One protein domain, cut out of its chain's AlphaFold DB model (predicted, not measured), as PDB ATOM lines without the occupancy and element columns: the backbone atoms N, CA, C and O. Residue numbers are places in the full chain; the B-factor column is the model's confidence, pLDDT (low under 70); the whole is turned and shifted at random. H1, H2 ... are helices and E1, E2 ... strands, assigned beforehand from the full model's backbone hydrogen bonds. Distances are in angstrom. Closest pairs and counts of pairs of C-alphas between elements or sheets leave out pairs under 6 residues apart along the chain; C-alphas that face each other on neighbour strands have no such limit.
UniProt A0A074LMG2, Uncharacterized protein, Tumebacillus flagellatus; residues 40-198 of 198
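AT A GLANCE: This is residues 40 to 198 of the 198 residues of an uncharacterized protein of Tumebacillus flagellatus (UniProt A0A074LMG2). Three sheets follow one another as layers, and one long helix, H1, lies in the curl of the first of them, E1 E2 E3 E4, whose four long strands bend round it. The outside of that curled sheet is partly face to face with the three-stranded sheet E5 E6 E9, and a small sheet, E8 E7 E10 E11, lies over the far side of E5 E6 E9 with few close contacts to it. The printed part has 159 residues with one named helix, H1, and then eleven named strands, E1 to E11; it is mostly strand, and each of the three sheets is antiparallel. The whole is compact, with a radius of gyration of the C-alphas of 15.6 A and spans of 49 by 39 by 25 A.

HOW THE PARTS SIT: Begin at residues 40 to 57, which are H1; in it each O i to N i+4 pair is within hydrogen-bond range. Next come E1, residues 62 to 72, E2, residues 75 to 84, E3, residues 87 to 98, and E4, residues 101 to 111; they form a meander, each strand the antiparallel neighbour of the one before, with a hairpin at each step. Look for N 65 and O 81, 2.9 A apart, between E1 and E2, N 80 and O 91, 2.8 A, between E2 and E3, and N 94 and O 106, 2.8 A, between E3 and E4, which are within hydrogen-bond range. E1 bends by 58 degrees at residue 68, E2 by 51 degrees at 79, E3 by 53 degrees at 91 and E4 by 62 degrees at 106, and this twisted sheet curls round H1. H1 is on the sheet, two layers with the helix on one face; its closest C-alphas to E4 are those of Leu 46 and Trp 102, 5.7 A apart. Further on, E5, residues 121 to 126, and E6, residues 134 to 141, are a hairpin, and E9, residues 170 to 176, is the other neighbour of E6; find N 123 and O 137 at 3.0 A, and N 138 and O 173 at 2.9 A. E5 E6 E9 and E1 E2 E3 E4 are a sandwich, two sheets face to face, with the facing parts 9.2 A centre to centre and their strands at 24 degrees. The closest C-alphas of E3 and E6 are those of Gly 91 and Gly 140, 6.4 A apart, and those of E2 and E9 are Asn 79 and Phe 172, 6.6 A apart. E7, residues 149 to 154, and E8, residues 158 to 163, are a hairpin, as are E10, residues 183 to 188, and E11, residues 194 to 197. Across the sheet E8 E7 E10 E11 look for N 152 and O 160, N 151 and O 186, and N 195 and O 187, each 2.8 A apart. The closest C-alphas of E8 and E9 are those of Ile 162 and Tyr 171, 7.4 A apart, while H1 and E7 are apart.

IN THESE COORDINATES: Find C-alpha 40 at (187.666, 357.596, 244.197); from there H1 runs 26.0 A to C-alpha 57. E1 is 27.8 A long, E2 27.3 A, E3 33.1 A and E4 28.4 A. E6 begins at C-alpha 134, (210.646, 358.657, 256.144), and is 24.0 A long; E9 is 20.6 A. E11 ends at C-alpha 197, (198.444, 358.937, 278.636).

THE WHOLE: The two C-alphas farthest apart are those of Asn 99 and Lys 191, at 49.1 A. The printed part has no cut and ends at the chain's last residue, 198. No link is long; that from E4 to E5, nine residues, is short and leads from one sheet of the sandwich to the other. The mean pLDDT of the printed part is 93.2, and residue 40 and residues 179 to 182 are under 70.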
ATOM      1  N   SER A  40     188.482 358.775 243.865       66.50
ATOM      2  CA  SER A  40     187.666 357.596 244.197       66.50
ATOM      3  C   SER A  40     188.199 356.300 243.571       66.50
ATOM      4  O   SER A  40     188.117 355.229 244.170       66.50
ATOM      5  N   GLY A  41     188.799 356.382 242.378       85.50
ATOM      6  CA  GLY A  41     189.393 355.227 241.706       85.50
ATOM      7  C   GLY A  41     190.720 354.776 242.322       85.50
ATOM      8  O   GLY A  41     191.066 353.596 242.233       85.50
ATOM      9  N   MET A  42     191.472 355.694 242.930       88.50
ATOM     10  CA  MET A  42     192.742 355.385 243.590       88.50
ATOM     11  C   MET A  42     192.511 354.781 244.972       88.50
ATOM     12  O   MET A  42     193.119 353.755 245.279       88.50
ATOM     13  N   GLU A  43     191.583 355.349 245.744       92.44
ATOM     14  CA  GLU A  43     191.158 354.804 247.037       92.44
ATOM     15  C   GLU A  43     190.590 353.390 246.896       92.44
ATOM     16  O   GLU A  43     190.971 352.501 247.654       92.44
ATOM     17  N   GLU A  44     189.758 353.133 245.881       94.44
ATOM     18  CA  GLU A  44     189.210 351.794 245.640       94.44
ATOM     19  C   GLU A  44     190.315 350.775 245.317       94.44
ATOM     20  O   GLU A  44     190.332 349.669 245.853       94.44
ATOM     21  N   LYS A  45     191.288 351.129 244.468       95.50
ATOM     22  CA  LYS A  45     192.401 350.216 244.156       95.50
ATOM     23  C   LYS A  45     193.296 349.966 245.370       95.50
ATOM     24  O   LYS A  45     193.744 348.834 245.559       95.50
ATOM     25  N   LEU A  46     193.544 350.992 246.185       96.31
ATOM     26  CA  LEU A  46     194.246 350.848 247.458       96.31
ATOM     27  C   LEU A  46     193.469 349.911 248.391       96.31
ATOM     28  O   LEU A  46     194.047 348.962 248.921       96.31
ATOM     29  N   PHE A  47     192.157 350.112 248.528       97.06
ATOM     30  CA  PHE A  47     191.279 349.242 249.306       97.06
ATOM     31  C   PHE A  47     191.370 347.783 248.853       97.06
ATOM     32  O   PHE A  47     191.515 346.892 249.690       97.06
ATOM     33  N   GLN A  48     191.367 347.516 247.544       96.81
ATOM     34  CA  GLN A  48     191.532 346.153 247.030       96.81
ATOM     35  C   GLN A  48     192.899 345.551 247.389       96.81
ATOM     36  O   GLN A  48     192.957 344.395 247.809       96.81
ATOM     37  N   ALA A  49     193.989 346.319 247.290       97.25
ATOM     38  CA  ALA A  49     195.319 345.850 247.687       97.25
ATOM     39  C   ALA A  49     195.387 345.515 249.188       97.25
ATOM     40  O   ALA A  49     195.891 344.455 249.571       97.25
ATOM     41  N   VAL A  50     194.808 346.372 250.035       97.56
ATOM     42  CA  VAL A  50     194.677 346.140 251.482       97.56
ATOM     43  C   VAL A  50     193.850 344.886 251.754       97.56
ATOM     44  O   VAL A  50     194.274 344.017 252.514       97.56
ATOM     45  N   LYS A  51     192.705 344.737 251.086       96.69
ATOM     46  CA  LYS A  51     191.823 343.579 251.234       96.69
ATOM     47  C   LYS A  51     192.504 342.269 250.868       96.69
ATOM     48  O   LYS A  51     192.326 341.281 251.583       96.69
ATOM     49  N   ILE A  52     193.268 342.243 249.777       95.81
ATOM     50  CA  ILE A  52     194.068 341.074 249.393       95.81
ATOM     51  C   ILE A  52     195.065 340.764 250.509       95.81
ATOM     52  O   ILE A  52     195.074 339.643 251.014       95.81
ATOM     53  N   LYS A  53     195.826 341.765 250.967       96.38
ATOM     54  CA  LYS A  53     196.862 341.562 251.984       96.38
ATOM     55  C   LYS A  53     196.316 341.068 253.323       96.38
ATOM     56  O   LYS A  53     196.896 340.171 253.933       96.38
ATOM     57  N   VAL A  54     195.192 341.624 253.772       96.25
ATOM     58  CA  VAL A  54     194.513 341.187 254.999       96.25
ATOM     59  C   VAL A  54     194.060 339.733 254.861       96.25
ATOM     60  O   VAL A  54     194.334 338.934 255.752       96.25
ATOM     61  N   ASN A  55     193.452 339.354 253.733       94.69
ATOM     62  CA  ASN A  55     192.982 337.982 253.508       94.69
ATOM     63  C   ASN A  55     194.112 336.961 253.299       94.69
ATOM     64  O   ASN A  55     193.927 335.788 253.622       94.69
ATOM     65  N   GLU A  56     195.279 337.380 252.802       94.50
ATOM     66  CA  GLU A  56     196.481 336.534 252.765       94.50
ATOM     67  C   GLU A  56     196.941 336.138 254.176       94.50
ATOM     68  O   GLU A  56     197.395 335.010 254.375       94.50
ATOM     69  N   LYS A  57     196.825 337.047 255.158       94.12
ATOM     70  CA  LYS A  57     197.275 336.818 256.544       94.12
ATOM     71  C   LYS A  57     196.196 336.211 257.444       94.12
ATOM     72  O   LYS A  57     196.487 335.287 258.198       94.12
ATOM     73  N   TYR A  58     194.977 336.736 257.382       91.12
ATOM     74  CA  TYR A  58     193.863 336.432 258.282       91.12
ATOM     75  C   TYR A  58     192.689 335.863 257.492       91.12
ATOM     76  O   TYR A  58     191.640 336.492 257.419       91.12
ATOM     77  N   GLN A  59     192.896 334.717 256.836       87.81
ATOM     78  CA  GLN A  59     191.877 334.030 256.031       87.81
ATOM     79  C   GLN A  59     190.458 334.237 256.597       87.81
ATOM     80  O   GLN A  59     190.243 334.015 257.784       87.81
ATOM     81  N   PHE A  60     189.505 334.629 255.743       84.00
ATOM     82  CA  PHE A  60     188.105 334.904 256.117       84.00
ATOM     83  C   PHE A  60     187.849 336.194 256.918       84.00
ATOM     84  O   PHE A  60     186.864 336.263 257.651       84.00
ATOM     85  N   ALA A  61     188.657 337.242 256.733       91.38
ATOM     86  CA  ALA A  61     188.314 338.579 257.216       91.38
ATOM     87  C   ALA A  61     186.991 339.072 256.594       91.38
ATOM     88  O   ALA A  61     186.812 339.067 255.369       91.38
ATOM     89  N   GLN A  62     186.068 339.507 257.444       93.50
ATOM     90  CA  GLN A  62     184.734 339.989 257.086       93.50
ATOM     91  C   GLN A  62     184.614 341.484 257.375       93.50
ATOM     92  O   GLN A  62     185.363 342.036 258.175       93.50
ATOM     93  N   ASP A  63     183.693 342.150 256.677       95.06
ATOM     94  CA  ASP A  63     183.333 343.554 256.919       95.06
ATOM     95  C   ASP A  63     184.507 344.551 256.963       95.06
ATOM     96  O   ASP A  63     184.406 345.613 257.579       95.06
ATOM     97  N   LEU A  64     185.597 344.234 256.250       97.12
ATOM     98  CA  LEU A  64     186.760 345.103 256.109       97.12
ATOM     99  C   LEU A  64     186.359 346.468 255.546       97.12
ATOM    100  O   LEU A  64     185.770 346.561 254.465       97.12
ATOM    101  N   LYS A  65     186.755 347.521 256.258       96.94
ATOM    102  CA  LYS A  65     186.541 348.925 255.905       96.94
ATOM    103  C   LYS A  65     187.829 349.702 256.111       96.94
ATOM    104  O   LYS A  65     188.526 349.484 257.096       96.94
ATOM    105  N   ILE A  66     188.100 350.638 255.210       96.81
ATOM    106  CA  ILE A  66     189.043 351.727 255.461       96.81
ATOM    107  C   ILE A  66     188.249 352.859 256.114       96.81
ATOM    108  O   ILE A  66     187.221 353.272 255.575       96.81
ATOM    109  N   THR A  67     188.675 353.304 257.294       96.25
ATOM    110  CA  THR A  67     188.017 354.394 258.034       96.25
ATOM    111  C   THR A  67     188.607 355.750 257.685       96.25
ATOM    112  O   THR A  67     187.885 356.740 257.660       96.25
ATOM    113  N   ASP A  68     189.905 355.773 257.383       96.06
ATOM    114  CA  ASP A  68     190.676 356.970 257.080       96.06
ATOM    115  C   ASP A  68     191.701 356.626 256.000       96.06
ATOM    116  O   ASP A  68     192.314 355.557 256.041       96.06
ATOM    117  N   VAL A  69     191.889 357.518 255.031       96.12
ATOM    118  CA  VAL A  69     192.837 357.330 253.932       96.12
ATOM    119  C   VAL A  69     193.504 358.648 253.575       96.12
ATOM    120  O   VAL A  69     192.867 359.700 253.543       96.12
ATOM    121  N   LEU A  70     194.801 358.579 253.299       95.94
ATOM    122  CA  LEU A  70     195.581 359.659 252.720       95.94
ATOM    123  C   LEU A  70     196.410 359.100 251.567       95.94
ATOM    124  O   LEU A  70     197.186 358.160 251.749       95.94
ATOM    125  N   ILE A  71     196.266 359.694 250.386       95.12
ATOM    126  CA  ILE A  71     197.065 359.366 249.205       95.12
ATOM    127  C   ILE A  71     197.895 360.592 248.829       95.12
ATOM    128  O   ILE A  71     197.357 361.660 248.548       95.12
ATOM    129  N   GLU A  72     199.215 360.428 248.801       92.44
ATOM    130  CA  GLU A  72     200.176 361.467 248.440       92.44
ATOM    131  C   GLU A  72     201.147 360.925 247.384       92.44
ATOM    132  O   GLU A  72     202.060 360.146 247.671       92.44
ATOM    133  N   GLY A  73     200.942 361.328 246.128       91.38
ATOM    134  CA  GLY A  73     201.705 360.794 244.997       91.38
ATOM    135  C   GLY A  73     201.504 359.283 244.858       91.38
ATOM    136  O   GLY A  73     200.375 358.817 244.739       91.38
ATOM    137  N   ASN A  74     202.602 358.524 244.895       94.25
ATOM    138  CA  ASN A  74     202.581 357.059 244.840       94.25
ATOM    139  C   ASN A  74     202.499 356.406 246.227       94.25
ATOM    140  O   ASN A  74     202.718 355.206 246.334       94.25
ATOM    141  N   SER A  75     202.261 357.168 247.295       96.00
ATOM    142  CA  SER A  75     202.167 356.653 248.665       96.00
ATOM    143  C   SER A  75     200.732 356.714 249.166       96.00
ATOM    144  O   SER A  75     200.035 357.703 248.959       96.00
ATOM    145  N   GLY A  76     200.294 355.643 249.816       97.06
ATOM    146  CA  GLY A  76     198.965 355.490 250.384       97.06
ATOM    147  C   GLY A  76     199.082 355.067 251.836       97.06
ATOM    148  O   GLY A  76     199.794 354.118 252.166       97.06
ATOM    149  N   PHE A  77     198.377 355.774 252.700       97.25
ATOM    150  CA  PHE A  77     198.313 355.512 254.125       97.25
ATOM    151  C   PHE A  77     196.850 355.327 254.487       97.25
ATOM    152  O   PHE A  77     196.012 356.123 254.063       97.25
ATOM    153  N   ALA A  78     196.520 354.289 255.245       97.81
ATOM    154  CA  ALA A  78     195.137 354.075 255.646       97.81
ATOM    155  C   ALA A  78     195.023 353.507 257.055       97.81
ATOM    156  O   ALA A  78     195.905 352.782 257.519       97.81
ATOM    157  N   ASN A  79     193.906 353.828 257.699       97.94
ATOM    158  CA  ASN A  79     193.414 353.159 258.891       97.94
ATOM    159  C   ASN A  79     192.252 352.240 258.507       97.94
ATOM    160  O   ASN A  79     191.444 352.583 257.637       97.94
ATOM    161  N   LEU A  80     192.170 351.065 259.118       97.94
ATOM    162  CA  LEU A  80     191.210 350.039 258.736       97.94
ATOM    163  C   LEU A  80     190.664 349.278 259.939       97.94
ATOM    164  O   LEU A  80     191.326 349.130 260.961       97.94
ATOM    165  N   VAL A  81     189.456 348.747 259.775       97.94
ATOM    166  CA  VAL A  81     188.809 347.843 260.732       97.94
ATOM    167  C   VAL A  81     188.193 346.663 259.994       97.94
ATOM    168  O   VAL A  81     187.736 346.812 258.857       97.94
ATOM    169  N   PHE A  82     188.176 345.489 260.613       97.81
ATOM    170  CA  PHE A  82     187.517 344.296 260.076       97.81
ATOM    171  C   PHE A  82     187.139 343.327 261.190       97.81
ATOM    172  O   PHE A  82     187.690 343.386 262.284       97.81
ATOM    173  N   ASP A  83     186.235 342.404 260.892       97.25
ATOM    174  CA  ASP A  83     185.859 341.328 261.800       97.25
ATOM    175  C   ASP A  83     186.549 340.019 261.393       97.25
ATOM    176  O   ASP A  83     186.560 339.629 260.222       97.25
ATOM    177  N   LEU A  84     187.110 339.315 262.373       95.94
ATOM    178  CA  LEU A  84     187.672 337.975 262.228       95.94
ATOM    179  C   LEU A  84     187.106 337.093 263.339       95.94
ATOM    180  O   LEU A  84     187.377 337.327 264.512       95.94
ATOM    181  N   ASP A  85     186.294 336.097 262.978       93.69
ATOM    182  CA  ASP A  85     185.672 335.161 263.926       93.69
ATOM    183  C   ASP A  85     184.990 335.854 265.128       93.69
ATOM    184  O   ASP A  85     185.131 335.439 266.278       93.69
ATOM    185  N   HIS A  86     184.229 336.923 264.853       92.69
ATOM    186  CA  HIS A  86     183.539 337.768 265.846       92.69
ATOM    187  C   HIS A  86     184.452 338.582 266.777       92.69
ATOM    188  O   HIS A  86     183.980 339.142 267.769       92.69
ATOM    189  N   VAL A  87     185.740 338.680 266.455       95.31
ATOM    190  CA  VAL A  87     186.679 339.608 267.082       95.31
ATOM    191  C   VAL A  87     186.940 340.746 266.106       95.31
ATOM    192  O   VAL A  87     187.354 340.510 264.973       95.31
ATOM    193  N   MET A  88     186.703 341.978 266.551       96.94
ATOM    194  CA  MET A  88     187.006 343.158 265.751       96.94
ATOM    195  C   MET A  88     188.508 343.442 265.818       96.94
ATOM    196  O   MET A  88     189.102 343.476 266.899       96.94
ATOM    197  N   TYR A  89     189.109 343.624 264.655       97.88
ATOM    198  CA  TYR A  89     190.494 344.017 264.456       97.88
ATOM    199  C   TYR A  89     190.546 345.429 263.903       97.88
ATOM    200  O   TYR A  89     189.662 345.860 263.159       97.88
ATOM    201  N   GLU A  90     191.625 346.118 264.231       97.81
ATOM    202  CA  GLU A  90     191.939 347.428 263.690       97.81
ATOM    203  C   GLU A  90     193.422 347.521 263.335       97.81
ATOM    204  O   GLU A  90     194.223 346.652 263.707       97.81
ATOM    205  N   GLY A  91     193.760 348.560 262.586       97.25
ATOM    206  CA  GLY A  91     195.119 349.050 262.492       97.25
ATOM    207  C   GLY A  91     195.398 349.800 261.208       97.25
ATOM    208  O   GLY A  91     194.488 350.201 260.485       97.25
ATOM    209  N   CYS A  92     196.673 350.013 260.914       97.50
ATOM    210  CA  CYS A  92     197.074 350.918 259.850       97.50
ATOM    211  C   CYS A  92     198.039 350.287 258.854       97.50
ATOM    212  O   CYS A  92     198.703 349.282 259.120       97.50
ATOM    213  N   VAL A  93     198.084 350.877 257.663       97.88
ATOM    214  CA  VAL A  93     198.815 350.347 256.514       97.88
ATOM    215  C   VAL A  93     199.539 351.464 255.771       97.88
ATOM    216  O   VAL A  93     198.986 352.542 255.547       97.88
ATOM    217  N   TYR A  94     200.769 351.168 255.354       97.50
ATOM    218  CA  TYR A  94     201.471 351.854 254.280       97.50
ATOM    219  C   TYR A  94     201.452 350.994 253.012       97.50
ATOM    220  O   TYR A  94     201.837 349.817 253.016       97.50
ATOM    221  N   ALA A  95     201.038 351.604 251.911       97.94
ATOM    222  CA  ALA A  95     201.079 351.033 250.580       97.94
ATOM    223  C   ALA A  95     201.736 352.008 249.601       97.94
ATOM    224  O   ALA A  95     201.729 353.223 249.804       97.94
ATOM    225  N   TYR A  96     202.267 351.473 248.509       97.44
ATOM    226  CA  TYR A  96     202.816 352.267 247.418       97.44
ATOM    227  C   TYR A  96     202.282 351.802 246.068       97.44
ATOM    228  O   TYR A  96     201.874 350.649 245.911       97.44
ATOM    229  N   GLN A  97     202.280 352.701 245.092       96.56
ATOM    230  CA  GLN A  97     201.906 352.393 243.722       96.56
ATOM    231  C   GLN A  97     203.153 352.118 242.876       96.56
ATOM    232  O   GLN A  97     204.008 352.983 242.719       96.56
ATOM    233  N   GLU A  98     203.225 350.935 242.269       94.88
ATOM    234  CA  GLU A  98     204.263 350.563 241.306       94.88
ATOM    235  C   GLU A  98     203.591 350.024 240.038       94.88
ATOM    236  O   GLU A  98     202.733 349.148 240.103       94.88
ATOM    237  N   ASN A  99     203.955 350.548 238.863       92.00
ATOM    238  CA  ASN A  99     203.375 350.138 237.575       92.00
ATOM    239  C   ASN A  99     201.829 350.191 237.529       92.00
ATOM    240  O   ASN A  99     201.192 349.367 236.881       92.00
ATOM    241  N   SER A 100     201.222 351.202 238.165       88.31
ATOM    242  CA  SER A 100     199.760 351.383 238.318       88.31
ATOM    243  C   SER A 100     199.057 350.414 239.279       88.31
ATOM    244  O   SER A 100     197.833 350.500 239.426       88.31
ATOM    245  N   GLU A 101     199.795 349.540 239.962       94.94
ATOM    246  CA  GLU A 101     199.272 348.609 240.962       94.94
ATOM    247  C   GLU A 101     199.661 349.056 242.370       94.94
ATOM    248  O   GLU A 101     200.796 349.459 242.614       94.94
ATOM    249  N   TRP A 102     198.716 348.976 243.305       97.31
ATOM    250  CA  TRP A 102     198.984 349.234 244.714       97.31
ATOM    251  C   TRP A 102     199.547 347.984 245.389       97.31
ATOM    252  O   TRP A 102     199.007 346.887 245.235       97.31
ATOM    253  N   LYS A 103     200.607 348.160 246.173       97.56
ATOM    254  CA  LYS A 103     201.270 347.113 246.949       97.56
ATOM    255  C   LYS A 103     201.351 347.535 248.406       97.56
ATOM    256  O   LYS A 103     201.817 348.627 248.709       97.56
ATOM    257  N   VAL A 104     200.908 346.659 249.303       97.31
ATOM    258  CA  VAL A 104     201.037 346.868 250.749       97.31
ATOM    259  C   VAL A 104     202.441 346.475 251.186       97.31
ATOM    260  O   VAL A 104     202.836 345.319 251.020       97.31
ATOM    261  N   ASP A 105     203.164 347.430 251.761       95.69
ATOM    262  CA  ASP A 105     204.539 347.245 252.226       95.69
ATOM    263  C   ASP A 105     204.586 346.957 253.724       95.69
ATOM    264  O   ASP A 105     205.176 345.972 254.165       95.69
ATOM    265  N   ASN A 106     203.896 347.788 254.507       93.38
ATOM    266  CA  ASN A 106     203.909 347.712 255.957       93.38
ATOM    267  C   ASN A 106     202.492 347.821 256.504       93.38
ATOM    268  O   ASN A 106     201.668 348.566 255.978       93.38
ATOM    269  N   PHE A 107     202.205 347.067 257.554       94.56
ATOM    270  CA  PHE A 107     200.931 347.135 258.244       94.56
ATOM    271  C   PHE A 107     201.076 346.623 259.668       94.56
ATOM    272  O   PHE A 107     201.777 345.640 259.920       94.56
ATOM    273  N   ASP A 108     200.361 347.266 260.576       96.25
ATOM    274  CA  ASP A 108     200.221 346.836 261.957       96.25
ATOM    275  C   ASP A 108     198.739 346.628 262.243       96.25
ATOM    276  O   ASP A 108     197.918 347.462 261.875       96.25
ATOM    277  N   LEU A 109     198.402 345.469 262.807       96.19
ATOM    278  CA  LEU A 109     197.024 345.030 263.013       96.19
ATOM    279  C   LEU A 109     196.913 344.310 264.347       96.19
ATOM    280  O   LEU A 109     197.629 343.328 264.576       96.19
ATOM    281  N   THR A 110     195.960 344.728 265.170       96.44
ATOM    282  CA  THR A 110     195.695 344.146 266.488       96.44
ATOM    283  C   THR A 110     194.198 343.893 266.681       96.44
ATOM    284  O   THR A 110     193.379 344.635 266.133       96.44
ATOM    285  N   PRO A 111     193.792 342.860 267.445       97.19
ATOM    286  CA  PRO A 111     192.426 342.803 267.948       97.19
ATOM    287  C   PRO A 111     192.159 343.993 268.879       97.19
ATOM    288  O   PRO A 111     193.038 344.402 269.645       97.19
ATOM    289  N   ILE A 112     190.935 344.514 268.848       96.50
ATOM    290  CA  ILE A 112     190.504 345.600 269.729       96.50
ATOM    291  C   ILE A 112     190.339 345.064 271.152       96.50
ATOM    292  O   ILE A 112     189.491 344.210 271.426       96.50
ATOM    293  N   ASP A 113     191.113 345.613 272.088       94.69
ATOM    294  CA  ASP A 113     190.905 345.379 273.515       94.69
ATOM    295  C   ASP A 113     189.869 346.357 274.078       94.69
ATOM    296  O   ASP A 113     190.190 347.479 274.462       94.69
ATOM    297  N   SER A 114     188.623 345.895 274.186       91.94
ATOM    298  CA  SER A 114     187.499 346.667 274.747       91.94
ATOM    299  C   SER A 114     187.705 347.200 276.176       91.94
ATOM    300  O   SER A 114     186.902 348.013 276.635       91.94
ATOM    301  N   LYS A 115     188.725 346.735 276.911       93.69
ATOM    302  CA  LYS A 115     189.038 347.223 278.264       93.69
ATOM    303  C   LYS A 115     189.956 348.442 278.265       93.69
ATOM    304  O   LYS A 115     189.957 349.178 279.250       93.69
ATOM    305  N   SER A 116     190.733 348.629 277.205       94.25
ATOM    306  CA  SER A 116     191.625 349.775 277.036       94.25
ATOM    307  C   SER A 116     190.826 350.992 276.564       94.25
ATOM    308  O   SER A 116     189.856 350.832 275.828       94.25
ATOM    309  N   HIS A 117     191.209 352.211 276.961       94.75
ATOM    310  CA  HIS A 117     190.494 353.431 276.541       94.75
ATOM    311  C   HIS A 117     190.595 353.668 275.030       94.75
ATOM    312  O   HIS A 117     189.612 354.039 274.383       94.75
ATOM    313  N   PHE A 118     191.778 353.411 274.480       94.50
ATOM    314  CA  PHE A 118     192.039 353.321 273.055       94.50
ATOM    315  C   PHE A 118     193.243 352.420 272.798       94.50
ATOM    316  O   PHE A 118     193.963 352.039 273.722       94.50
ATOM    317  N   THR A 119     193.440 352.079 271.537       95.12
ATOM    318  CA  THR A 119     194.610 351.378 271.004       95.12
ATOM    319  C   THR A 119     195.521 352.362 270.274       95.12
ATOM    320  O   THR A 119     195.071 353.421 269.841       95.12
ATOM    321  N   ILE A 120     196.810 352.032 270.158       93.88
ATOM    322  CA  ILE A 120     197.811 352.878 269.498       93.88
ATOM    323  C   ILE A 120     198.592 352.037 268.500       93.88
ATOM    324  O   ILE A 120     199.274 351.085 268.877       93.88
ATOM    325  N   HIS A 121     198.562 352.463 267.247       94.56
ATOM    326  CA  HIS A 121     199.434 352.000 266.184       94.56
ATOM    327  C   HIS A 121     200.470 353.066 265.850       94.56
ATOM    328  O   HIS A 121     200.131 354.231 265.628       94.56
ATOM    329  N   GLN A 122     201.732 352.645 265.782       91.94
ATOM    330  CA  GLN A 122     202.852 353.468 265.334       91.94
ATOM    331  C   GLN A 122     203.650 352.699 264.287       91.94
ATOM    332  O   GLN A 122     204.426 351.798 264.610       91.94
ATOM    333  N   VAL A 123     203.472 353.062 263.019       91.94
ATOM    334  CA  VAL A 123     204.172 352.418 261.902       91.94
ATOM    335  C   VAL A 123     205.079 353.436 261.239       91.94
ATOM    336  O   VAL A 123     204.621 354.467 260.766       91.94
ATOM    337  N   SER A 124     206.378 353.144 261.190       91.69
ATOM    338  CA  SER A 124     207.370 354.016 260.553       91.69
ATOM    339  C   SER A 124     208.207 353.259 259.532       91.69
ATOM    340  O   SER A 124     208.459 352.064 259.697       91.69
ATOM    341  N   GLY A 125     208.674 353.961 258.503       92.06
ATOM    342  CA  GLY A 125     209.519 353.392 257.458       92.06
ATOM    343  C   GLY A 125     210.072 354.455 256.514       92.06
ATOM    344  O   GLY A 125     209.861 355.648 256.721       92.06
ATOM    345  N   GLY A 126     210.798 354.021 255.483       93.44
ATOM    346  CA  GLY A 126     211.158 354.861 254.337       93.44
ATOM    347  C   GLY A 126     210.094 354.764 253.245       93.44
ATOM    348  O   GLY A 126     209.508 353.698 253.065       93.44
ATOM    349  N   LEU A 127     209.844 355.849 252.512       93.50
ATOM    350  CA  LEU A 127     208.966 355.817 251.342       93.50
ATOM    351  C   LEU A 127     209.584 354.955 250.237       93.50
ATOM    352  O   LEU A 127     210.798 354.983 250.031       93.50
ATOM    353  N   HIS A 128     208.747 354.240 249.485       93.94
ATOM    354  CA  HIS A 128     209.195 353.340 248.420       93.94
ATOM    355  C   HIS A 128     210.077 354.044 247.374       93.94
ATOM    356  O   HIS A 128     211.198 353.613 247.110       93.94
ATOM    357  N   ASP A 129     209.606 355.175 246.839       90.00
ATOM    358  CA  ASP A 129     210.305 355.928 245.786       90.00
ATOM    359  C   ASP A 129     211.558 356.661 246.298       90.00
ATOM    360  O   ASP A 129     212.449 357.014 245.522       90.00
ATOM    361  N   ASN A 130     211.637 356.912 247.607       90.75
ATOM    362  CA  ASN A 130     212.766 357.583 248.237       90.75
ATOM    363  C   ASN A 130     212.947 357.098 249.685       90.75
ATOM    364  O   ASN A 130     212.449 357.742 250.610       90.75
ATOM    365  N   PRO A 131     213.728 356.028 249.912       89.88
ATOM    366  CA  PRO A 131     213.907 355.462 251.249       89.88
ATOM    367  C   PRO A 131     214.558 356.406 252.272       89.88
ATOM    368  O   PRO A 131     214.529 356.118 253.466       89.88
ATOM    369  N   GLN A 132     215.166 357.516 251.829       89.62
ATOM    370  CA  GLN A 132     215.707 358.552 252.722       89.62
ATOM    371  C   GLN A 132     214.619 359.483 253.271       89.62
ATOM    372  O   GLN A 132     214.824 360.129 254.296       89.62
ATOM    373  N   GLN A 133     213.472 359.567 252.598       90.56
ATOM    374  CA  GLN A 133     212.297 360.260 253.100       90.56
ATOM    375  C   GLN A 133     211.480 359.269 253.922       90.56
ATOM    376  O   GLN A 133     211.013 358.255 253.410       90.56
ATOM    377  N   THR A 134     211.341 359.544 255.211       92.38
ATOM    378  CA  THR A 134     210.646 358.657 256.144       92.38
ATOM    379  C   THR A 134     209.179 359.028 256.293       92.38
ATOM    380  O   THR A 134     208.780 360.160 256.013       92.38
ATOM    381  N   TYR A 135     208.383 358.080 256.770       92.19
ATOM    382  CA  TYR A 135     207.015 358.297 257.215       92.19
ATOM    383  C   TYR A 135     206.812 357.750 258.631       92.19
ATOM    384  O   TYR A 135     207.521 356.839 259.068       92.19
ATOM    385  N   LEU A 136     205.813 358.298 259.317       93.12
ATOM    386  CA  LEU A 136     205.235 357.795 260.556       93.12
ATOM    387  C   LEU A 136     203.711 357.857 260.430       93.12
ATOM    388  O   LEU A 136     203.165 358.915 260.121       93.12
ATOM    389  N   ILE A 137     203.049 356.733 260.669       94.50
ATOM    390  CA  ILE A 137     201.601 356.614 260.814       94.50
ATOM    391  C   ILE A 137     201.300 356.487 262.302       94.50
ATOM    392  O   ILE A 137     201.857 355.605 262.958       94.50
ATOM    393  N   SER A 138     200.395 357.327 262.791       94.62
ATOM    394  CA  SER A 138     199.842 357.278 264.141       94.62
ATOM    395  C   SER A 138     198.344 357.054 264.024       94.62
ATOM    396  O   SER A 138     197.626 357.917 263.519       94.62
ATOM    397  N   ALA A 139     197.863 355.902 264.463       96.75
ATOM    398  CA  ALA A 139     196.454 355.548 264.344       96.75
ATOM    399  C   ALA A 139     195.968 354.800 265.580       96.75
ATOM    400  O   ALA A 139     196.775 354.419 266.428       96.75
ATOM    401  N   GLY A 140     194.663 354.593 265.678       96.38
ATOM    402  CA  GLY A 140     194.096 353.744 266.714       96.38
ATOM    403  C   GLY A 140     192.578 353.739 266.741       96.38
ATOM    404  O   GLY A 140     191.921 354.511 266.032       96.38
ATOM    405  N   TYR A 141     192.035 352.891 267.610       97.50
ATOM    406  CA  TYR A 141     190.612 352.709 267.861       97.50
ATOM    407  C   TYR A 141     190.212 353.258 269.233       97.50
ATOM    408  O   TYR A 141     190.881 353.030 270.237       97.50
ATOM    409  N   LEU A 142     189.085 353.964 269.290       96.94
ATOM    410  CA  LEU A 142     188.552 354.634 270.472       96.94
ATOM    411  C   LEU A 142     187.431 353.798 271.098       96.94
ATOM    412  O   LEU A 142     186.318 353.718 270.567       96.94
ATOM    413  N   ASN A 143     187.703 353.215 272.264       95.50
ATOM    414  CA  ASN A 143     186.696 352.488 273.041       95.50
ATOM    415  C   ASN A 143     185.955 353.407 274.019       95.50
ATOM    416  O   ASN A 143     184.776 353.186 274.302       95.50
ATOM    417  N   ASP A 144     186.629 354.438 274.531       95.12
ATOM    418  CA  ASP A 144     186.061 355.384 275.486       95.12
ATOM    419  C   ASP A 144     185.407 356.579 274.784       95.12
ATOM    420  O   ASP A 144     186.074 357.491 274.299       95.12
ATOM    421  N   GLU A 145     184.073 356.598 274.774       94.56
ATOM    422  CA  GLU A 145     183.270 357.648 274.128       94.56
ATOM    423  C   GLU A 145     183.393 359.026 274.789       94.56
ATOM    424  O   GLU A 145     182.889 360.010 274.253       94.56
ATOM    425  N   ARG A 146     184.041 359.115 275.956       95.62
ATOM    426  CA  ARG A 146     184.309 360.397 276.619       95.62
ATOM    427  C   ARG A 146     185.461 361.156 275.969       95.62
ATOM    428  O   ARG A 146     185.603 362.344 276.242       95.62
ATOM    429  N   ILE A 147     186.290 360.486 275.169       97.25
ATOM    430  CA  ILE A 147     187.419 361.112 274.481       97.25
ATOM    431  C   ILE A 147     186.887 361.976 273.337       97.25
ATOM    432  O   ILE A 147     186.293 361.471 272.387       97.25
ATOM    433  N   SER A 148     187.150 363.277 273.415       97.56
ATOM    434  CA  SER A 148     186.824 364.255 272.375       97.56
ATOM    435  C   SER A 148     188.059 364.794 271.656       97.56
ATOM    436  O   SER A 148     187.928 365.384 270.584       97.56
ATOM    437  N   GLU A 149     189.255 364.624 272.223       98.00
ATOM    438  CA  GLU A 149     190.513 364.988 271.569       98.00
ATOM    439  C   GLU A 149     191.590 363.924 271.786       98.00
ATOM    440  O   GLU A 149     191.746 363.397 272.889       98.00
ATOM    441  N   ILE A 150     192.370 363.664 270.737       97.81
ATOM    442  CA  ILE A 150     193.624 362.914 270.802       97.81
ATOM    443  C   ILE A 150     194.774 363.879 270.546       97.81
ATOM    444  O   ILE A 150     194.797 364.597 269.545       97.81
ATOM    445  N   HIS A 151     195.723 363.913 271.468       97.00
ATOM    446  CA  HIS A 151     196.929 364.728 271.388       97.00
ATOM    447  C   HIS A 151     198.099 363.811 271.057       97.00
ATOM    448  O   HIS A 151     198.381 362.870 271.797       97.00
ATOM    449  N   LEU A 152     198.757 364.097 269.939       94.50
ATOM    450  CA  LEU A 152     199.914 363.378 269.429       94.50
ATOM    451  C   LEU A 152     201.133 364.290 269.557       94.50
ATOM    452  O   LEU A 152     201.276 365.248 268.791       94.50
ATOM    453  N   ASP A 153     201.983 364.032 270.547       92.62
ATOM    454  CA  ASP A 153     203.206 364.810 270.753       92.62
ATOM    455  C   ASP A 153     204.367 364.179 269.983       92.62
ATOM    456  O   ASP A 153     204.986 363.203 270.416       92.62
ATOM    457  N   TYR A 154     204.633 364.723 268.797       89.44
ATOM    458  CA  TYR A 154     205.743 364.295 267.966       89.44
ATOM    459  C   TYR A 154     207.013 365.032 268.373       89.44
ATOM    460  O   TYR A 154     207.122 366.246 268.184       89.44
ATOM    461  N   SER A 155     208.035 364.292 268.801       85.12
ATOM    462  CA  SER A 155     209.302 364.868 269.278       85.12
ATOM    463  C   SER A 155     209.966 365.883 268.328       85.12
ATOM    464  O   SER A 155     210.690 366.763 268.788       85.12
ATOM    465  N   GLN A 156     209.734 365.776 267.012       83.50
ATOM    466  CA  GLN A 156     210.357 366.631 265.992       83.50
ATOM    467  C   GLN A 156     209.430 367.710 265.422       83.50
ATOM    468  O   GLN A 156     209.917 368.750 264.981       83.50
ATOM    469  N   THR A 157     208.114 367.479 265.399       84.56
ATOM    470  CA  THR A 157     207.146 368.384 264.749       84.56
ATOM    471  C   THR A 157     206.204 369.071 265.734       84.56
ATOM    472  O   THR A 157     205.443 369.948 265.331       84.56
ATOM    473  N   GLY A 158     206.276 368.707 267.015       87.88
ATOM    474  CA  GLY A 158     205.432 369.229 268.079       87.88
ATOM    475  C   GLY A 158     204.063 368.558 268.149       87.88
ATOM    476  O   GLY A 158     203.818 367.505 267.557       87.88
ATOM    477  N   LEU A 159     203.170 369.204 268.896       92.25
ATOM    478  CA  LEU A 159     201.842 368.702 269.212       92.25
ATOM    479  C   LEU A 159     200.880 368.801 268.018       92.25
ATOM    480  O   LEU A 159     200.643 369.886 267.484       92.25
ATOM    481  N   MET A 160     200.260 367.676 267.673       94.38
ATOM    482  CA  MET A 160     199.084 367.595 266.811       94.38
ATOM    483  C   MET A 160     197.856 367.267 267.665       94.38
ATOM    484  O   MET A 160     197.896 366.354 268.485       94.38
ATOM    485  N   ILE A 161     196.759 367.997 267.462       96.44
ATOM    486  CA  ILE A 161     195.487 367.754 268.154       96.44
ATOM    487  C   ILE A 161     194.461 367.290 267.127       96.44
ATOM    488  O   ILE A 161     194.119 368.027 266.200       96.44
ATOM    489  N   ILE A 162     193.951 366.078 267.313       96.94
ATOM    490  CA  ILE A 162     192.856 365.507 266.534       96.94
ATOM    491  C   ILE A 162     191.576 365.672 267.344       96.94
ATOM    492  O   ILE A 162     191.452 365.116 268.433       96.94
ATOM    493  N   LYS A 163     190.605 366.410 266.804       97.31
ATOM    494  CA  LYS A 163     189.254 366.461 267.371       97.31
ATOM    495  C   LYS A 163     188.483 365.220 266.946       97.31
ATOM    496  O   LYS A 163     188.379 364.944 265.753       97.31
ATOM    497  N   VAL A 164     187.932 364.506 267.915       96.38
ATOM    498  CA  VAL A 164     187.144 363.291 267.710       96.38
ATOM    499  C   VAL A 164     185.683 363.684 267.515       96.38
ATOM    500  O   VAL A 164     185.085 364.361 268.351       96.38
ATOM    501  N   GLY A 165     185.105 363.285 266.384       94.06
ATOM    502  CA  GLY A 165     183.692 363.505 266.102       94.06
ATOM    503  C   GLY A 165     182.774 362.671 266.997       94.06
ATOM    504  O   GLY A 165     183.146 361.614 267.505       94.06
ATOM    505  N   ALA A 166     181.520 363.106 267.132       88.31
ATOM    506  CA  ALA A 166     180.501 362.306 267.803       88.31
ATOM    507  C   ALA A 166     180.386 360.926 267.125       88.31
ATOM    508  O   ALA A 166     180.134 360.842 265.923       88.31
ATOM    509  N   HIS A 167     180.565 359.857 267.908       91.12
ATOM    510  CA  HIS A 167     180.574 358.455 267.462       91.12
ATOM    511  C   HIS A 167     181.755 358.028 266.578       91.12
ATOM    512  O   HIS A 167     181.751 356.900 266.082       91.12
ATOM    513  N   GLN A 168     182.766 358.875 266.384       95.19
ATOM    514  CA  GLN A 168     183.997 358.465 265.717       95.19
ATOM    515  C   GLN A 168     184.714 357.417 266.579       95.19
ATOM    516  O   GLN A 168     184.885 357.598 267.783       95.19
ATOM    517  N   LYS A 169     185.094 356.296 265.961       96.06
ATOM    518  CA  LYS A 169     185.735 355.159 266.640       96.06
ATOM    519  C   LYS A 169     187.208 354.995 266.291       96.06
ATOM    520  O   LYS A 169     187.840 354.102 266.825       96.06
ATOM    521  N   THR A 170     187.755 355.842 265.430       97.25
ATOM    522  CA  THR A 170     189.153 355.776 265.005       97.25
ATOM    523  C   THR A 170     189.799 357.151 265.029       97.25
ATOM    524  O   THR A 170     189.110 358.160 264.911       97.25
ATOM    525  N   TYR A 171     191.118 357.213 265.152       96.75
ATOM    526  CA  TYR A 171     191.900 358.411 264.851       96.75
ATOM    527  C   TYR A 171     193.068 358.044 263.938       96.75
ATOM    528  O   TYR A 171     193.518 356.897 263.923       96.75
ATOM    529  N   PHE A 172     193.544 359.016 263.165       97.00
ATOM    530  CA  PHE A 172     194.584 358.806 262.172       97.00
ATOM    531  C   PHE A 172     195.334 360.112 261.903       97.00
ATOM    532  O   PHE A 172     194.723 361.160 261.692       97.00
ATOM    533  N   ASP A 173     196.658 360.046 261.905       95.88
ATOM    534  CA  ASP A 173     197.544 361.099 261.426       95.88
ATOM    535  C   ASP A 173     198.791 360.471 260.809       95.88
ATOM    536  O   ASP A 173     199.237 359.387 261.194       95.88
ATOM    537  N   THR A 174     199.379 361.181 259.855       93.62
ATOM    538  CA  THR A 174     200.630 360.775 259.225       93.62
ATOM    539  C   THR A 174     201.589 361.943 259.159       93.62
ATOM    540  O   THR A 174     201.194 363.085 258.906       93.62
ATOM    541  N   LYS A 175     202.874 361.654 259.327       91.75
ATOM    542  CA  LYS A 175     203.946 362.634 259.188       91.75
ATOM    543  C   LYS A 175     205.031 362.093 258.271       91.75
ATOM    544  O   LYS A 175     205.489 360.968 258.446       91.75
ATOM    545  N   GLN A 176     205.460 362.910 257.315       89.88
ATOM    546  CA  GLN A 176     206.600 362.611 256.451       89.88
ATOM    547  C   GLN A 176     207.829 363.425 256.859       89.88
ATOM    548  O   GLN A 176     207.709 364.517 257.412       89.88
ATOM    549  N   GLY A 177     209.020 362.897 256.576       85.81
ATOM    550  CA  GLY A 177     210.291 363.531 256.935       85.81
ATOM    551  C   GLY A 177     210.599 363.507 258.434       85.81
ATOM    552  O   GLY A 177     211.538 364.168 258.869       85.81
ATOM    553  N   VAL A 178     209.825 362.751 259.217       78.81
ATOM    554  CA  VAL A 178     210.043 362.565 260.653       78.81
ATOM    555  C   VAL A 178     210.798 361.261 260.853       78.81
ATOM    556  O   VAL A 178     210.361 360.201 260.398       78.81
ATOM    557  N   THR A 179     211.967 361.330 261.482       66.44
ATOM    558  CA  THR A 179     212.721 360.125 261.860       66.44
ATOM    559  C   THR A 179     212.183 359.598 263.184       66.44
ATOM    560  O   THR A 179     211.716 360.393 263.994       66.44
ATOM    561  N   GLN A 180     212.218 358.270 263.373       63.00
ATOM    562  CA  GLN A 180     211.722 357.572 264.567       63.00
ATOM    563  C   GLN A 180     211.852 358.424 265.834       63.00
ATOM    564  O   GLN A 180     212.953 358.783 266.257       63.00
ATOM    565  N   GLY A 181     210.708 358.776 266.405       59.66
ATOM    566  CA  GLY A 181     210.601 359.602 267.592       59.66
ATOM    567  C   GLY A 181     209.595 358.974 268.536       59.66
ATOM    568  O   GLY A 181     208.638 358.350 268.089       59.66
ATOM    569  N   SER A 182     209.827 359.136 269.838       63.16
ATOM    570  CA  SER A 182     208.801 358.848 270.834       63.16
ATOM    571  C   SER A 182     207.582 359.701 270.501       63.16
ATOM    572  O   SER A 182     207.699 360.927 270.438       63.16
ATOM    573  N   LEU A 183     206.457 359.042 270.259       81.00
ATOM    574  CA  LEU A 183     205.149 359.666 270.205       81.00
ATOM    575  C   LEU A 183     204.475 359.376 271.540       81.00
ATOM    576  O   LEU A 183     204.270 358.212 271.876       81.00
ATOM    577  N   GLU A 184     204.165 360.432 272.283       89.75
ATOM    578  CA  GLU A 184     203.265 360.343 273.432       89.75
ATOM    579  C   GLU A 184     201.836 360.561 272.928       89.75
ATOM    580  O   GLU A 184     201.578 361.525 272.191       89.75
ATOM    581  N   VAL A 185     200.915 359.678 273.311       93.44
ATOM    582  CA  VAL A 185     199.506 359.762 272.913       93.44
ATOM    583  C   VAL A 185     198.653 360.003 274.147       93.44
ATOM    584  O   VAL A 185     198.699 359.249 275.119       93.44
ATOM    585  N   LYS A 186     197.845 361.064 274.115       96.62
ATOM    586  CA  LYS A 186     196.942 361.421 275.220       96.62
ATOM    587  C   LYS A 186     195.520 361.587 274.728       96.62
ATOM    588  O   LYS A 186     195.292 362.194 273.684       96.62
ATOM    589  N   GLY A 187     194.573 361.093 275.517       96.88
ATOM    590  CA  GLY A 187     193.144 361.303 275.297       96.88
ATOM    591  C   GLY A 187     192.582 362.331 276.272       96.88
ATOM    592  O   GLY A 187     192.838 362.234 277.474       96.88
ATOM    593  N   TYR A 188     191.792 363.277 275.770       98.06
ATOM    594  CA  TYR A 188     191.146 364.324 276.566       98.06
ATOM    595  C   TYR A 188     189.628 364.320 276.392       98.06
ATOM    596  O   TYR A 188     189.122 364.009 275.312       98.06
ATOM    597  N   ASP A 189     188.908 364.680 277.459       97.06
ATOM    598  CA  ASP A 189     187.461 364.918 277.424       97.06
ATOM    599  C   ASP A 189     187.100 366.319 276.893       97.06
ATOM    600  O   ASP A 189     187.963 367.181 276.710       97.06
ATOM    601  N   GLU A 190     185.802 366.586 276.705       96.31
ATOM    602  CA  GLU A 190     185.304 367.871 276.176       96.31
ATOM    603  C   GLU A 190     185.636 369.082 277.066       96.31
ATOM    604  O   GLU A 190     185.493 370.235 276.648       96.31
ATOM    605  N   LYS A 191     186.050 368.846 278.315       96.75
ATOM    606  CA  LYS A 191     186.445 369.878 279.280       96.75
ATOM    607  C   LYS A 191     187.964 370.068 279.329       96.75
ATOM    608  O   LYS A 191     188.427 370.913 280.095       96.75
ATOM    609  N   GLY A 192     188.722 369.305 278.543       94.94
ATOM    610  CA  GLY A 192     190.181 369.322 278.520       94.94
ATOM    611  C   GLY A 192     190.834 368.548 279.668       94.94
ATOM    612  O   GLY A 192     192.010 368.775 279.949       94.94
ATOM    613  N   ASN A 193     190.112 367.653 280.352       96.44
ATOM    614  CA  ASN A 193     190.721 366.764 281.343       96.44
ATOM    615  C   ASN A 193     191.382 365.574 280.642       96.44
ATOM    616  O   ASN A 193     190.763 364.937 279.791       96.44
ATOM    617  N   GLU A 194     192.617 365.251 281.033       96.94
ATOM    618  CA  GLU A 194     193.321 364.050 280.567       96.94
ATOM    619  C   GLU A 194     192.598 362.802 281.100       96.94
ATOM    620  O   GLU A 194     192.409 362.651 282.310       96.94
ATOM    621  N   ILE A 195     192.171 361.925 280.194       91.81
ATOM    622  CA  ILE A 195     191.576 360.623 280.522       91.81
ATOM    623  C   ILE A 195     192.679 359.568 280.642       91.81
ATOM    624  O   ILE A 195     192.625 358.722 281.534       91.81
ATOM    625  N   ILE A 196     193.666 359.617 279.744       90.81
ATOM    626  CA  ILE A 196     194.752 358.639 279.649       90.81
ATOM    627  C   ILE A 196     195.970 359.236 278.930       90.81
ATOM    628  O   ILE A 196     195.839 360.168 278.129       90.81
ATOM    629  N   ARG A 197     197.136 358.657 279.219       87.31
ATOM    630  CA  ARG A 197     198.444 358.937 278.636       87.31
ATOM    631  C   ARG A 197     199.203 357.625 278.474       87.31
ATOM    632  O   ARG A 197     199.308 356.883 279.449       87.31
ATOM    633  N   GLU A 198     199.754 357.409 277.290       77.31
ATOM    634  CA  GLU A 198     200.605 356.267 276.926       77.31
ATOM    635  C   GLU A 198     201.845 356.744 276.152       77.31
ATOM    636  O   GLU A 198     201.738 357.742 275.392       77.31
TER     637      GLU A 198